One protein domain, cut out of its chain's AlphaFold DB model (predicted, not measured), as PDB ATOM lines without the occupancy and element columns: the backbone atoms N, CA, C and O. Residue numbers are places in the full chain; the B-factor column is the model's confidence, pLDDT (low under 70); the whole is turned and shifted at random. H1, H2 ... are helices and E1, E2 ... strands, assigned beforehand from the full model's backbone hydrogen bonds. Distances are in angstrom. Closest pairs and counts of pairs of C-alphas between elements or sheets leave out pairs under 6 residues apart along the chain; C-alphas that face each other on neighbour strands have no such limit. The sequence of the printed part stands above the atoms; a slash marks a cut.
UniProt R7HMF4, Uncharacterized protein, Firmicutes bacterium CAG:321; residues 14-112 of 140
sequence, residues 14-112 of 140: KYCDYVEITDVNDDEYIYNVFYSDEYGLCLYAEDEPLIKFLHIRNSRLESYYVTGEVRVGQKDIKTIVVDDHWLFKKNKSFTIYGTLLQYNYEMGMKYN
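What this domain is: This is residues 14 to 112 of the 140 residues of an uncharacterized protein of Firmicutes bacterium CAG:321 (UniProt R7HMF4). Picture a sandwich of two four-stranded sheets: E3, E2, E1 and E7 form one layer, curled like part of a barrel, and E6, E5, E4 and E8 form the other. Residues 89 to 95, of which 89 and 90 belong to the short helix H1, stick out beyond one end, while the rest of H1, residues 85 to 88, grazes the first sheet and H2 grazes the second. The printed part has 99 residues, with named elements in the order E1 E2 E3 E4 E5 E6 E7 H1 E8 H2, and it is mostly strand. The first sheet, E3 - E2 - E1 - E7, is antiparallel, and the second, E6 - E5 - E4 - E8, is mixed. The whole is compact, with a radius of gyration of the C-alphas of 13.4 A and spans of 38 by 29 by 21 A.

Where its parts are: Find C-alpha 14 at (37.082, 30.954, -9.488); E1 runs from there to residue 23, 24.5 A, and bends by 68 degrees at residue 17. Next look at E2, residues 28 to 36, 24.4 A, then E3, residues 40 to 44, and E7, residues 77 to 83, 17.5 A. The other sheet has E4, residues 51 to 57, 16.3 A, starting at (35.029, 26.050, -21.542), E5, residues 60 to 65, 16.0 A, E6, residues 70 to 72, and E8, residues 101 to 103. H1 is residues 85 to 90, 8.9 A, and H2 is residues 105 to 110, 8.6 A, ending at (11.713, 24.117, -21.609).

How they stand to each other: Start with the strongly twisted first sheet, where E1 E2 E3 is a meander, each strand the antiparallel neighbour of the one before. Look for N 19 and O 31, 2.9 A, between E1 and E2, N 34 and O 42, 2.9 A, between E2 and E3, and N 20 and O 81, 2.8 A, between E1 and E7. E4 E5 E6 is a second meander, with N 55 and O 62 at 2.8 A and N 71 and O 63 at 3.0 A. E8 is parallel to E4, with N 102 and O 54 at 2.8 A. The facing parts of the sandwich are 9.8 A centre to centre, their best planes 24 degrees apart. The closest C-alphas of E3 and E4, Cys 42 and Lys 52, are 4.6 A apart; those of E5 and E7, Arg 60 and Ile 77, are 5.8 A apart. H1 only grazes the first sheet with residues 85 to 88, and H2 only grazes the second with residues 106 to 109. In H1 and H2 every O i to N i+4 pair is within hydrogen-bond range.

The domain as a whole: The C-alphas farthest apart, those of Asn 25 and Ser 93, are 41.3 A apart. The printed part has no cut and no long link. Mean pLDDT of the printed part is 86.2; look for values under 70 at residues 86 to 98.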
ATOM      1  N   LYS A  14      38.284  31.794  -9.530       82.69
ATOM      2  CA  LYS A  14      37.082  30.954  -9.488       82.69
ATOM      3  C   LYS A  14      35.987  31.660  -8.688       82.69
ATOM      4  O   LYS A  14      36.225  32.081  -7.554       82.69
ATOM      5  N   TYR A  15      34.803  31.777  -9.275       83.25
ATOM      6  CA  TYR A  15      33.619  32.322  -8.618       83.25
ATOM      7  C   TYR A  15      32.765  31.195  -8.029       83.25
ATOM      8  O   TYR A  15      32.941  30.024  -8.363       83.25
ATOM      9  N   CYS A  16      31.857  31.561  -7.125       84.31
ATOM     10  CA  CYS A  16      30.844  30.641  -6.606       84.31
ATOM     11  C   CYS A  16      29.629  30.527  -7.534       84.31
ATOM     12  O   CYS A  16      28.771  29.702  -7.258       84.31
ATOM     13  N   ASP A  17      29.543  31.350  -8.581       88.69
ATOM     14  CA  ASP A  17      28.526  31.238  -9.625       88.69
ATOM     15  C   ASP A  17      28.776  29.975 -10.463       88.69
ATOM     16  O   ASP A  17      29.929  29.641 -10.764       88.69
ATOM     17  N   TYR A  18      27.715  29.277 -10.862       90.88
ATOM     18  CA  TYR A  18      27.827  28.036 -11.622       90.88
ATOM     19  C   TYR A  18      26.600  27.751 -12.489       90.88
ATOM     20  O   TYR A  18      25.506  28.276 -12.282       90.88
ATOM     21  N   VAL A  19      26.809  26.872 -13.467       92.88
ATOM     22  CA  VAL A  19      25.758  26.182 -14.210       92.88
ATOM     23  C   VAL A  19      25.855  24.705 -13.869       92.88
ATOM     24  O   VAL A  19      26.925  24.114 -13.979       92.88
ATOM     25  N   GLU A  20      24.749  24.106 -13.469       95.38
ATOM     26  CA  GLU A  20      24.632  22.679 -13.204       95.38
ATOM     27  C   GLU A  20      23.651  22.066 -14.198       95.38
ATOM     28  O   GLU A  20      22.590  22.626 -14.487       95.38
ATOM     29  N   ILE A  21      24.043  20.931 -14.766       95.19
ATOM     30  CA  ILE A  21      23.269  20.205 -15.766       95.19
ATOM     31  C   ILE A  21      23.140  18.765 -15.300       95.19
ATOM     32  O   ILE A  21      24.143  18.109 -15.034       95.19
ATOM     33  N   THR A  22      21.910  18.268 -15.268       97.00
ATOM     34  CA  THR A  22      21.616  16.855 -15.019       97.00
ATOM     35  C   THR A  22      21.112  16.233 -16.309       97.00
ATOM     36  O   THR A  22      20.212  16.782 -16.958       97.00
ATOM     37  N   ASP A  23      21.670  15.094 -16.704       96.25
ATOM     38  CA  ASP A  23      21.194  14.360 -17.874       96.25
ATOM     39  C   ASP A  23      20.052  13.379 -17.540       96.25
ATOM     40  O   ASP A  23      19.624  13.225 -16.396       96.25
ATOM     41  N   VAL A  24      19.499  12.727 -18.565       96.62
ATOM     42  CA  VAL A  24      18.415  11.736 -18.406       96.62
ATOM     43  C   VAL A  24      18.784  10.498 -17.580       96.62
ATOM     44  O   VAL A  24      17.878   9.783 -17.156       96.62
ATOM     45  N   ASN A  25      20.071  10.241 -17.352       96.75
ATOM     46  CA  ASN A  25      20.564   9.164 -16.498       96.75
ATOM     47  C   ASN A  25      20.819   9.625 -15.056       96.75
ATOM     48  O   ASN A  25      21.334   8.831 -14.274       96.75
ATOM     49  N   ASP A  26      20.459  10.866 -14.712       95.44
ATOM     50  CA  ASP A  26      20.723  11.476 -13.408       95.44
ATOM     51  C   ASP A  26      22.219  11.696 -13.108       95.44
ATOM     52  O   ASP A  26      22.596  11.879 -11.953       95.44
ATOM     53  N   ASP A  27      23.070  11.734 -14.143       95.38
ATOM     54  CA  ASP A  27      24.456  12.182 -13.985       95.38
ATOM     55  C   ASP A  27      24.495  13.721 -13.934       95.38
ATOM     56  O   ASP A  27      23.889  14.400 -14.772       95.38
ATOM     57  N   GLU A  28      25.213  14.265 -12.949       95.12
ATOM     58  CA  GLU A  28      25.326  15.702 -12.680       95.12
ATOM     59  C   GLU A  28      26.669  16.267 -13.160       95.12
ATOM     60  O   GLU A  28      27.739  15.708 -12.903       95.12
ATOM     61  N   TYR A  29      26.614  17.422 -13.821       94.06
ATOM     62  CA  TYR A  29      27.771  18.134 -14.356       94.06
ATOM     63  C   TYR A  29      27.765  19.581 -13.861       94.06
ATOM     64  O   TYR A  29      26.828  20.328 -14.146       94.06
ATOM     65  N   ILE A  30      28.818  19.989 -13.145       94.31
ATOM     66  CA  ILE A  30      28.931  21.326 -12.545       94.31
ATOM     67  C   ILE A  30      30.003  22.145 -13.265       94.31
ATOM     68  O   ILE A  30      31.188  21.805 -13.267       94.31
ATOM     69  N   TYR A  31      29.587  23.286 -13.807       94.25
ATOM     70  CA  TYR A  31      30.414  24.235 -14.541       94.25
ATOM     71  C   TYR A  31      30.518  25.540 -13.756       94.25
ATOM     72  O   TYR A  31      29.608  26.367 -13.758       94.25
ATOM     73  N   ASN A  32      31.641  25.743 -13.078       92.69
ATOM     74  CA  ASN A  32      31.864  26.930 -12.254       92.69
ATOM     75  C   ASN A  32      32.312  28.105 -13.119       92.69
ATOM     76  O   ASN A  32      33.150  27.931 -14.005       92.69
ATOM     77  N   VAL A  33      31.846  29.313 -12.819       91.00
ATOM     78  CA  VAL A  33      32.349  30.513 -13.482       91.00
ATOM     79  C   VAL A  33      33.794  30.771 -13.071       91.00
ATOM     80  O   VAL A  33      34.170  30.737 -11.895       91.00
ATOM     81  N   PHE A  34      34.615  31.058 -14.071       89.12
ATOM     82  CA  PHE A  34      36.038  31.279 -13.923       89.12
ATOM     83  C   PHE A  34      36.453  32.502 -14.732       89.12
ATOM     84  O   PHE A  34      36.002  32.705 -15.858       89.12
ATOM     85  N   TYR A  35      37.305  33.341 -14.159       87.25
ATOM     86  CA  TYR A  35      37.980  34.405 -14.887       87.25
ATOM     87  C   TYR A  35      39.426  33.998 -15.126       87.25
ATOM     88  O   TYR A  35      40.165  33.757 -14.173       87.25
ATOM     89  N   SER A  36      39.803  33.966 -16.401       84.62
ATOM     90  CA  SER A  36      41.176  33.800 -16.855       84.62
ATOM     91  C   SER A  36      41.693  35.109 -17.437       84.62
ATOM     92  O   SER A  36      41.006  35.745 -18.238       84.62
ATOM     93  N   ASP A  37      42.931  35.469 -17.114       81.62
ATOM     94  CA  ASP A  37      43.585  36.643 -17.707       81.62
ATOM     95  C   ASP A  37      43.742  36.527 -19.237       81.62
ATOM     96  O   ASP A  37      43.735  37.532 -19.950       81.62
ATOM     97  N   GLU A  38      43.858  35.306 -19.768       83.81
ATOM     98  CA  GLU A  38      44.033  35.073 -21.207       83.81
ATOM     99  C   GLU A  38      42.700  35.088 -21.969       83.81
ATOM    100  O   GLU A  38      42.623  35.609 -23.085       83.81
ATOM    101  N   TYR A  39      41.646  34.528 -21.371       83.38
ATOM    102  CA  TYR A  39      40.385  34.243 -22.068       83.38
ATOM    103  C   TYR A  39      39.185  35.053 -21.559       83.38
ATOM    104  O   TYR A  39      38.103  34.978 -22.154       83.38
ATOM    105  N   GLY A  40      39.353  35.839 -20.494       86.00
ATOM    106  CA  GLY A  40      38.274  36.514 -19.779       86.00
ATOM    107  C   GLY A  40      37.389  35.527 -19.016       86.00
ATOM    108  O   GLY A  40      37.863  34.503 -18.527       86.00
ATOM    109  N   LEU A  41      36.086  35.821 -18.928       87.06
ATOM    110  CA  LEU A  41      35.120  34.899 -18.326       87.06
ATOM    111  C   LEU A  41      34.938  33.640 -19.185       87.06
ATOM    112  O   LEU A  41      34.780  33.713 -20.414       87.06
ATOM    113  N   CYS A  42      34.967  32.504 -18.500       91.25
ATOM    114  CA  CYS A  42      34.798  31.150 -18.998       91.25
ATOM    115  C   CYS A  42      34.193  30.263 -17.891       91.25
ATOM    116  O   CYS A  42      33.837  30.734 -16.808       91.25
ATOM    117  N   LEU A  43      34.051  28.978 -18.186       93.19
ATOM    118  CA  LEU A  43      33.553  27.945 -17.296       93.19
ATOM    119  C   LEU A  43      34.647  26.908 -17.032       93.19
ATOM    120  O   LEU A  43      35.433  26.558 -17.918       93.19
ATOM    121  N   TYR A  44      34.672  26.413 -15.803       92.94
ATOM    122  CA  TYR A  44      35.572  25.377 -15.325       92.94
ATOM    123  C   TYR A  44      34.767  24.155 -14.872       92.94
ATOM    124  O   TYR A  44      33.905  24.271 -13.995       92.94
ATOM    125  N   ALA A  45      35.104  22.998 -15.434       92.25
ATOM    126  CA  ALA A  45      34.699  21.678 -14.967       92.25
ATOM    127  C   ALA A  45      35.960  20.880 -14.601       92.25
ATOM    128  O   ALA A  45      37.038  21.136 -15.147       92.25
ATOM    129  N   GLU A  46      35.847  19.956 -13.648       87.81
ATOM    130  CA  GLU A  46      36.981  19.115 -13.250       87.81
ATOM    131  C   GLU A  46      37.460  18.250 -14.422       87.81
ATOM    132  O   GLU A  46      36.663  17.799 -15.239       87.81
ATOM    133  N   ASP A  47      38.779  18.064 -14.517       86.62
ATOM    134  CA  ASP A  47      39.454  17.272 -15.556       86.62
ATOM    135  C   ASP A  47      39.191  17.690 -17.018       86.62
ATOM    136  O   ASP A  47      39.600  16.999 -17.956       86.62
ATOM    137  N   GLU A  48      38.595  18.864 -17.242       87.94
ATOM    138  CA  GLU A  48      38.367  19.424 -18.571       87.94
ATOM    139  C   GLU A  48      39.188  20.700 -18.831       87.94
ATOM    140  O   GLU A  48      39.480  21.475 -17.915       87.94
ATOM    141  N   PRO A  49      39.564  20.978 -20.097       91.50
ATOM    142  CA  PRO A  49      40.042  22.302 -20.485       91.50
ATOM    143  C   PRO A  49      38.984  23.379 -20.199       91.50
ATOM    144  O   PRO A  49      37.789  23.092 -20.177       91.50
ATOM    145  N   LEU A  50      39.401  24.644 -20.065       92.88
ATOM    146  CA  LEU A  50      38.457  25.750 -19.868       92.88
ATOM    147  C   LEU A  50      37.430  25.818 -21.008       92.88
ATOM    148  O   LEU A  50      37.770  25.785 -22.197       92.88
ATOM    149  N   ILE A  51      36.166  25.973 -20.631       93.94
ATOM    150  CA  ILE A  51      35.029  26.050 -21.542       93.94
ATOM    151  C   ILE A  51      34.692  27.520 -21.748       93.94
ATOM    152  O   ILE A  51      34.414  28.246 -20.801       93.94
ATOM    153  N   LYS A  52      34.719  28.005 -22.985       91.81
ATOM    154  CA  LYS A  52      34.406  29.400 -23.286       91.81
ATOM    155  C   LYS A  52      32.935  29.729 -23.018       91.81
ATOM    156  O   LYS A  52      32.659  30.795 -22.477       91.81
ATOM    157  N   PHE A  53      32.026  28.837 -23.404       91.88
ATOM    158  CA  PHE A  53      30.599  28.872 -23.069       91.88
ATOM    159  C   PHE A  53      29.959  27.504 -23.364       91.88
ATOM    160  O   PHE A  53      30.503  26.690 -24.117       91.88
ATOM    161  N   LEU A  54      28.787  27.274 -22.785       93.44
ATOM    162  CA  LEU A  54      27.902  26.149 -23.071       93.44
ATOM    163  C   LEU A  54      26.770  26.596 -23.993       93.44
ATOM    164  O   LEU A  54      26.337  27.746 -23.929       93.44
ATOM    165  N   HIS A  55      26.252  25.687 -24.810       93.19
ATOM    166  CA  HIS A  55      25.072  25.924 -25.634       93.19
ATOM    167  C   HIS A  55      24.104  24.745 -25.532       93.19
ATOM    168  O   HIS A  55      24.467  23.603 -25.795       93.19
ATOM    169  N   ILE A  56      22.858  25.021 -25.155       92.19
ATOM    170  CA  ILE A  56      21.782  24.033 -25.141       92.19
ATOM    171  C   ILE A  56      21.101  24.037 -26.504       92.19
ATOM    172  O   ILE A  56      20.402  24.989 -26.862       92.19
ATOM    173  N   ARG A  57      21.254  22.943 -27.250       90.38
ATOM    174  CA  ARG A  57      20.676  22.790 -28.582       90.38
ATOM    175  C   ARG A  57      19.908  21.490 -28.688       90.38
ATOM    176  O   ARG A  57      20.470  20.415 -28.517       90.38
ATOM    177  N   ASN A  58      18.619  21.583 -29.015       91.00
ATOM    178  CA  ASN A  58      17.741  20.417 -29.152       91.00
ATOM    179  C   ASN A  58      17.844  19.469 -27.947       91.00
ATOM    180  O   ASN A  58      17.924  18.258 -28.106       91.00
ATOM    181  N   SER A  59      17.856  20.030 -26.735       93.81
ATOM    182  CA  SER A  59      18.021  19.289 -25.477       93.81
ATOM    183  C   SER A  59      19.376  18.617 -25.269       93.81
ATOM    184  O   SER A  59      19.505  17.853 -24.326       93.81
ATOM    185  N   ARG A  60      20.388  18.912 -26.082       94.88
ATOM    186  CA  ARG A  60      21.760  18.437 -25.889       94.88
ATOM    187  C   ARG A  60      22.683  19.583 -25.526       94.88
ATOM    188  O   ARG A  60      22.453  20.723 -25.928       94.88
ATOM    189  N   LEU A  61      23.730  19.255 -24.783       94.69
ATOM    190  CA  LEU A  61      24.752  20.208 -24.382       94.69
ATOM    191  C   LEU A  61      25.886  20.237 -25.406       94.69
ATOM    192  O   LEU A  61      26.528  19.219 -25.649       94.69
ATOM    193  N   GLU A  62      26.167  21.396 -25.979       94.62
ATOM    194  CA  GLU A  62      27.382  21.657 -26.745       94.62
ATOM    195  C   GLU A  62      28.350  22.468 -25.863       94.62
ATOM    196  O   GLU A  62      28.019  23.558 -25.399       94.62
ATOM    197  N   SER A  63      29.548  21.936 -25.621       94.12
ATOM    198  CA  SER A  63      30.618  22.591 -24.860       94.12
ATOM    199  C   SER A  63      31.648  23.165 -25.821       94.12
ATOM    200  O   SER A  63      32.283  22.416 -26.566       94.12
ATOM    201  N   TYR A  64      31.813  24.487 -25.815       93.31
ATOM    202  CA  TYR A  64      32.768  25.191 -26.668       93.31
ATOM    203  C   TYR A  64      34.002  25.551 -25.854       93.31
ATOM    204  O   TYR A  64      33.945  26.437 -25.009       93.31
ATOM    205  N   TYR A  65      35.126  24.886 -26.098       92.75
ATOM    206  CA  TYR A  65      36.351  25.066 -25.318       92.75
ATOM    207  C   TYR A  65      37.151  26.284 -25.779       92.75
ATOM    208  O   TYR A  65      37.128  26.647 -26.952       92.75
ATOM    209  N   VAL A  66      37.939  26.888 -24.884       89.06
ATOM    210  CA  VAL A  66      38.840  28.004 -25.247       89.06
ATOM    211  C   VAL A  66      39.877  27.610 -26.311       89.06
ATOM    212  O   VAL A  66      40.400  28.464 -27.022       89.06
ATOM    213  N   THR A  67      40.126  26.306 -26.468       87.75
ATOM    214  CA  THR A  67      40.977  25.703 -27.506       87.75
ATOM    215  C   THR A  67      40.335  25.682 -28.896       87.75
ATOM    216  O   THR A  67      41.004  25.336 -29.867       87.75
ATOM    217  N   GLY A  68      39.047  26.016 -29.009       85.56
ATOM    218  CA  GLY A  68      38.268  25.940 -30.245       85.56
ATOM    219  C   GLY A  68      37.575  24.603 -30.482       85.56
ATOM    220  O   GLY A  68      36.736  24.529 -31.380       85.56
ATOM    221  N   GLU A  69      37.894  23.574 -29.693       90.69
ATOM    222  CA  GLU A  69      37.195  22.290 -29.729       90.69
ATOM    223  C   GLU A  69      35.723  22.474 -29.340       90.69
ATOM    224  O   GLU A  69      35.386  23.307 -28.496       90.69
ATOM    225  N   VAL A  70      34.844  21.682 -29.954       92.56
ATOM    226  CA  VAL A  70      33.430  21.605 -29.583       92.56
ATOM    227  C   VAL A  70      33.100  20.154 -29.278       92.56
ATOM    228  O   VAL A  70      33.304  19.288 -30.129       92.56
ATOM    229  N   ARG A  71      32.572  19.889 -28.081       94.00
ATOM    230  CA  ARG A  71      32.056  18.566 -27.709       94.00
ATOM    231  C   ARG A  71      30.554  18.620 -27.558       94.00
ATOM    232  O   ARG A  71      30.024  19.522 -26.921       94.00
ATOM    233  N   VAL A  72      29.877  17.637 -28.137       94.00
ATOM    234  CA  VAL A  72      28.425  17.503 -28.044       94.00
ATOM    235  C   VAL A  72      28.114  16.338 -27.116       94.00
ATOM    236  O   VAL A  72      28.539  15.209 -27.367       94.00
ATOM    237  N   GLY A  73      27.367  16.619 -26.053       90.19
ATOM    238  CA  GLY A  73      26.830  15.622 -25.143       90.19
ATOM    239  C   GLY A  73      25.962  14.617 -25.897       90.19
ATOM    240  O   GLY A  73      25.163  14.973 -26.767       90.19
ATOM    241  N   GLN A  74      26.144  13.335 -25.586       90.44
ATOM    242  CA  GLN A  74      25.412  12.257 -26.258       90.44
ATOM    243  C   GLN A  74      24.014  12.036 -25.684       90.44
ATOM    244  O   GLN A  74      23.154  11.475 -26.364       90.44
ATOM    245  N   LYS A  75      23.801  12.469 -24.443       94.75
ATOM    246  CA  LYS A  75      22.554  12.308 -23.710       94.75
ATOM    247  C   LYS A  75      21.775  13.612 -23.712       94.75
ATOM    248  O   LYS A  75      22.355  14.699 -23.783       94.75
ATOM    249  N   ASP A  76      20.464  13.474 -23.619       96.06
ATOM    250  CA  ASP A  76      19.589  14.622 -23.481       96.06
ATOM    251  C   ASP A  76      19.655  15.160 -22.047       96.06
ATOM    252  O   ASP A  76      19.853  14.423 -21.078       96.06
ATOM    253  N   ILE A  77      19.485  16.468 -21.932       96.56
ATOM    254  CA  ILE A  77      19.431  17.195 -20.674       96.56
ATOM    255  C   ILE A  77      18.058  16.972 -20.042       96.56
ATOM    256  O   ILE A  77      17.019  17.106 -20.697       96.56
ATOM    257  N   LYS A  78      18.064  16.659 -18.749       97.00
ATOM    258  CA  LYS A  78      16.871  16.523 -17.916       97.00
ATOM    259  C   LYS A  78      16.555  17.836 -17.207       97.00
ATOM    260  O   LYS A  78      15.437  18.333 -17.333       97.00
ATOM    261  N   THR A  79      17.533  18.416 -16.513       95.94
ATOM    262  CA  THR A  79      17.378  19.652 -15.731       95.94
ATOM    263  C   THR A  79      18.600  20.550 -15.841       95.94
ATOM    264  O   THR A  79      19.704  20.087 -16.128       95.94
ATOM    265  N   ILE A  80      18.379  21.848 -15.623       94.25
ATOM    266  CA  ILE A  80      19.418  22.878 -15.609       94.25
ATOM    267  C   ILE A  80      19.174  23.776 -14.403       94.25
ATOM    268  O   ILE A  80      18.045  24.216 -14.183       94.25
ATOM    269  N   VAL A  81      20.232  24.059 -13.654       93.00
ATOM    270  CA  VAL A  81      20.234  25.010 -12.543       93.00
ATOM    271  C   VAL A  81      21.325  26.043 -12.805       93.00
ATOM    272  O   VAL A  81      22.443  25.699 -13.182       93.00
ATOM    273  N   VAL A  82      20.992  27.320 -12.638       89.75
ATOM    274  CA  VAL A  82      21.937  28.433 -12.777       89.75
ATOM    275  C   VAL A  82      21.953  29.202 -11.463       89.75
ATOM    276  O   VAL A  82      20.901  29.628 -10.989       89.75
ATOM    277  N   ASP A  83      23.141  29.377 -10.893       87.50
ATOM    278  CA  ASP A  83      23.379  30.274  -9.764       87.50
ATOM    279  C   ASP A  83      24.333  31.387 -10.213       87.50
ATOM    280  O   ASP A  83      25.505  31.143 -10.499       87.50
ATOM    281  N   ASP A  84      23.817  32.611 -10.296       79.31
ATOM    282  CA  ASP A  84      24.527  33.818 -10.732       79.31
ATOM    283  C   ASP A  84      24.580  34.907  -9.637       79.31
ATOM    284  O   ASP A  84      24.928  36.076  -9.878       79.31
ATOM    285  N   HIS A  85      24.250  34.535  -8.394       73.50
ATOM    286  CA  HIS A  85      24.036  35.481  -7.302       73.50
ATOM    287  C   HIS A  85      25.261  36.355  -6.994       73.50
ATOM    288  O   HIS A  85      25.110  37.465  -6.468       73.50
ATOM    289  N   TRP A  86      26.479  35.874  -7.248       69.69
ATOM    290  CA  TRP A  86      27.714  36.574  -6.898       69.69
ATOM    291  C   TRP A  86      28.126  37.589  -7.962       69.69
ATOM    292  O   TRP A  86      28.491  38.719  -7.607       69.69
ATOM    293  N   LEU A  87      28.000  37.232  -9.240       66.31
ATOM    294  CA  LEU A  87      28.209  38.145 -10.363       66.31
ATOM    295  C   LEU A  87      27.230  39.323 -10.313       66.31
ATOM    296  O   LEU A  87      27.657  40.479 -10.412       66.31
ATOM    297  N   PHE A  88      25.944  39.060 -10.064       64.69
ATOM    298  CA  PHE A  88      24.927  40.114  -9.968       64.69
ATOM    299  C   PHE A  88      25.121  41.031  -8.751       64.69
ATOM    300  O   PHE A  88      24.924  42.245  -8.844       64.69
ATOM    301  N   LYS A  89      25.545  40.498  -7.595       61.09
ATOM    302  CA  LYS A  89      25.726  41.312  -6.376       61.09
ATOM    303  C   LYS A  89      26.912  42.271  -6.446       61.09
ATOM    304  O   LYS A  89      26.821  43.360  -5.871       61.09
ATOM    305  N   LYS A  90      28.016  41.890  -7.098       55.44
ATOM    306  CA  LYS A  90      29.230  42.725  -7.171       55.44
ATOM    307  C   LYS A  90      29.211  43.738  -8.315       55.44
ATOM    308  O   LYS A  90      29.768  44.821  -8.151       55.44
ATOM    309  N   ASN A  91      28.528  43.451  -9.422       55.16
ATOM    310  CA  ASN A  91      28.586  44.278 -10.632       55.16
ATOM    311  C   ASN A  91      27.406  45.254 -10.758       55.16
ATOM    312  O   ASN A  91      26.784  45.370 -11.806       55.16
ATOM    313  N   LYS A  92      27.112  46.024  -9.701       52.38
ATOM    314  CA  LYS A  92      26.052  47.056  -9.744       52.38
ATOM    315  C   LYS A  92      26.369  48.262 -10.646       52.38
ATOM    316  O   LYS A  92      25.510  49.122 -10.814       52.38
ATOM    317  N   SER A  93      27.582  48.345 -11.198       48.94
ATOM    318  CA  SER A  93      28.087  49.534 -11.907       48.94
ATOM    319  C   SER A  93      28.416  49.300 -13.386       48.94
ATOM    320  O   SER A  93      28.730  50.263 -14.081       48.94
ATOM    321  N   PHE A  94      28.385  48.055 -13.876       43.78
ATOM    322  CA  PHE A  94      28.633  47.731 -15.285       43.78
ATOM    323  C   PHE A  94      27.918  46.436 -15.699       43.78
ATOM    324  O   PHE A  94      27.802  45.506 -14.908       43.78
ATOM    325  N   THR A  95      27.467  46.372 -16.954       44.28
ATOM    326  CA  THR A  95      26.806  45.197 -17.542       44.28
ATOM    327  C   THR A  95      27.827  44.368 -18.315       44.28
ATOM    328  O   THR A  95      28.486  44.881 -19.221       44.28
ATOM    329  N   ILE A  96      27.962  43.083 -17.985       54.09
ATOM    330  CA  ILE A  96      28.731  42.132 -18.796       54.09
ATOM    331  C   ILE A  96      27.811  41.648 -19.921       54.09
ATOM    332  O   ILE A  96      26.778  41.045 -19.657       54.09
ATOM    333  N   TYR A  97      28.162  41.941 -21.176       47.38
ATOM    334  CA  TYR A  97      27.395  41.495 -22.341       47.38
ATOM    335  C   TYR A  97      27.881  40.127 -22.827       47.38
ATOM    336  O   TYR A  97      29.046  39.970 -23.192       47.38
ATOM    337  N   GLY A  98      26.960  39.166 -22.893       58.34
ATOM    338  CA  GLY A  98      27.219  37.777 -23.278       58.34
ATOM    339  C   GLY A  98      26.858  36.818 -22.146       58.34
ATOM    340  O   GLY A  98      26.889  37.194 -20.981       58.34
ATOM    341  N   THR A  99      26.507  35.583 -22.495       74.38
ATOM    342  CA  THR A  99      26.151  34.538 -21.528       74.38
ATOM    343  C   THR A  99      27.108  33.359 -21.656       74.38
ATOM    344  O   THR A  99      27.477  32.957 -22.765       74.38
ATOM    345  N   LEU A 100      27.513  32.812 -20.510       88.69
ATOM    346  CA  LEU A 100      28.267  31.560 -20.428       88.69
ATOM    347  C   LEU A 100      27.375  30.339 -20.714       88.69
ATOM    348  O   LEU A 100      27.904  29.269 -20.994       88.69
ATOM    349  N   LEU A 101      26.048  30.513 -20.705       90.94
ATOM    350  CA  LEU A 101      25.053  29.512 -21.078       90.94
ATOM    351  C   LEU A 101      24.129  30.062 -22.170       90.94
ATOM    352  O   LEU A 101      23.275  30.913 -21.918       90.94
ATOM    353  N   GLN A 102      24.308  29.575 -23.389       90.94
ATOM    354  CA  GLN A 102      23.542  29.955 -24.571       90.94
ATOM    355  C   GLN A 102      22.398  28.975 -24.810       90.94
ATOM    356  O   GLN A 102      22.502  27.783 -24.518       90.94
ATOM    357  N   TYR A 103      21.300  29.486 -25.346       89.12
ATOM    358  CA  TYR A 103      20.112  28.721 -25.703       89.12
ATOM    359  C   TYR A 103      19.209  29.575 -26.588       89.12
ATOM    360  O   TYR A 103      19.324  30.804 -26.615       89.12
ATOM    361  N   ASN A 104      18.294  28.921 -27.298       87.38
ATOM    362  CA  ASN A 104      17.198  29.589 -27.988       87.38
ATOM    363  C   ASN A 104      15.966  29.732 -27.072       87.38
ATOM    364  O   ASN A 104      15.903  29.152 -25.986       87.38
ATOM    365  N   TYR A 105      14.968  30.485 -27.538       86.44
ATOM    366  CA  TYR A 105      13.722  30.730 -26.807       86.44
ATOM    367  C   TYR A 105      13.036  29.438 -26.323       86.44
ATOM    368  O   TYR A 105      12.634  29.340 -25.164       86.44
ATOM    369  N   GLU A 106      12.939  28.421 -27.186       91.19
ATOM    370  CA  GLU A 106      12.270  27.152 -26.868       91.19
ATOM    371  C   GLU A 106      12.975  26.391 -25.740       91.19
ATOM    372  O   GLU A 106      12.320  25.887 -24.829       91.19
ATOM    373  N   MET A 107      14.309  26.326 -25.771       92.88
ATOM    374  CA  MET A 107      15.097  25.697 -24.710       92.88
ATOM    375  C   MET A 107      15.023  26.504 -23.412       92.88
ATOM    376  O   MET A 107      14.908  25.909 -22.342       92.88
ATOM    377  N   GLY A 108      15.012  27.837 -23.506       89.56
ATOM    378  CA  GLY A 108      14.814  28.713 -22.354       89.56
ATOM    379  C   GLY A 108      13.486  28.442 -21.645       89.56
ATOM    380  O   GLY A 108      13.465  28.257 -20.432       89.56
ATOM    381  N   MET A 109      12.395  28.313 -22.405       91.25
ATOM    382  CA  MET A 109      11.088  27.917 -21.870       91.25
ATOM    383  C   MET A 109      11.105  26.497 -21.290       91.25
ATOM    384  O   MET A 109      10.592  26.272 -20.196       91.25
ATOM    385  N   LYS A 110      11.696  25.532 -22.009       94.75
ATOM    386  CA  LYS A 110      11.713  24.117 -21.609       94.75
ATOM    387  C   LYS A 110      12.403  23.894 -20.261       94.75
ATOM    388  O   LYS A 110      11.911  23.102 -19.464       94.75
ATOM    389  N   TYR A 111      13.530  24.563 -20.026       92.12
ATOM    390  CA  TYR A 111      14.340  24.383 -18.817       92.12
ATOM    391  C   TYR A 111      14.122  25.480 -17.771       92.12
ATOM    392  O   TYR A 111      14.917  25.589 -16.844       92.12
ATOM    393  N   ASN A 112      13.047  26.268 -17.899       89.00
ATOM    394  CA  ASN A 112      12.700  27.342 -16.965       89.00
ATOM    395  C   ASN A 112      13.860  28.336 -16.727       89.00
ATOM    396  O   ASN A 112      14.153  28.714 -15.594       89.00
TER     397      ASN A 112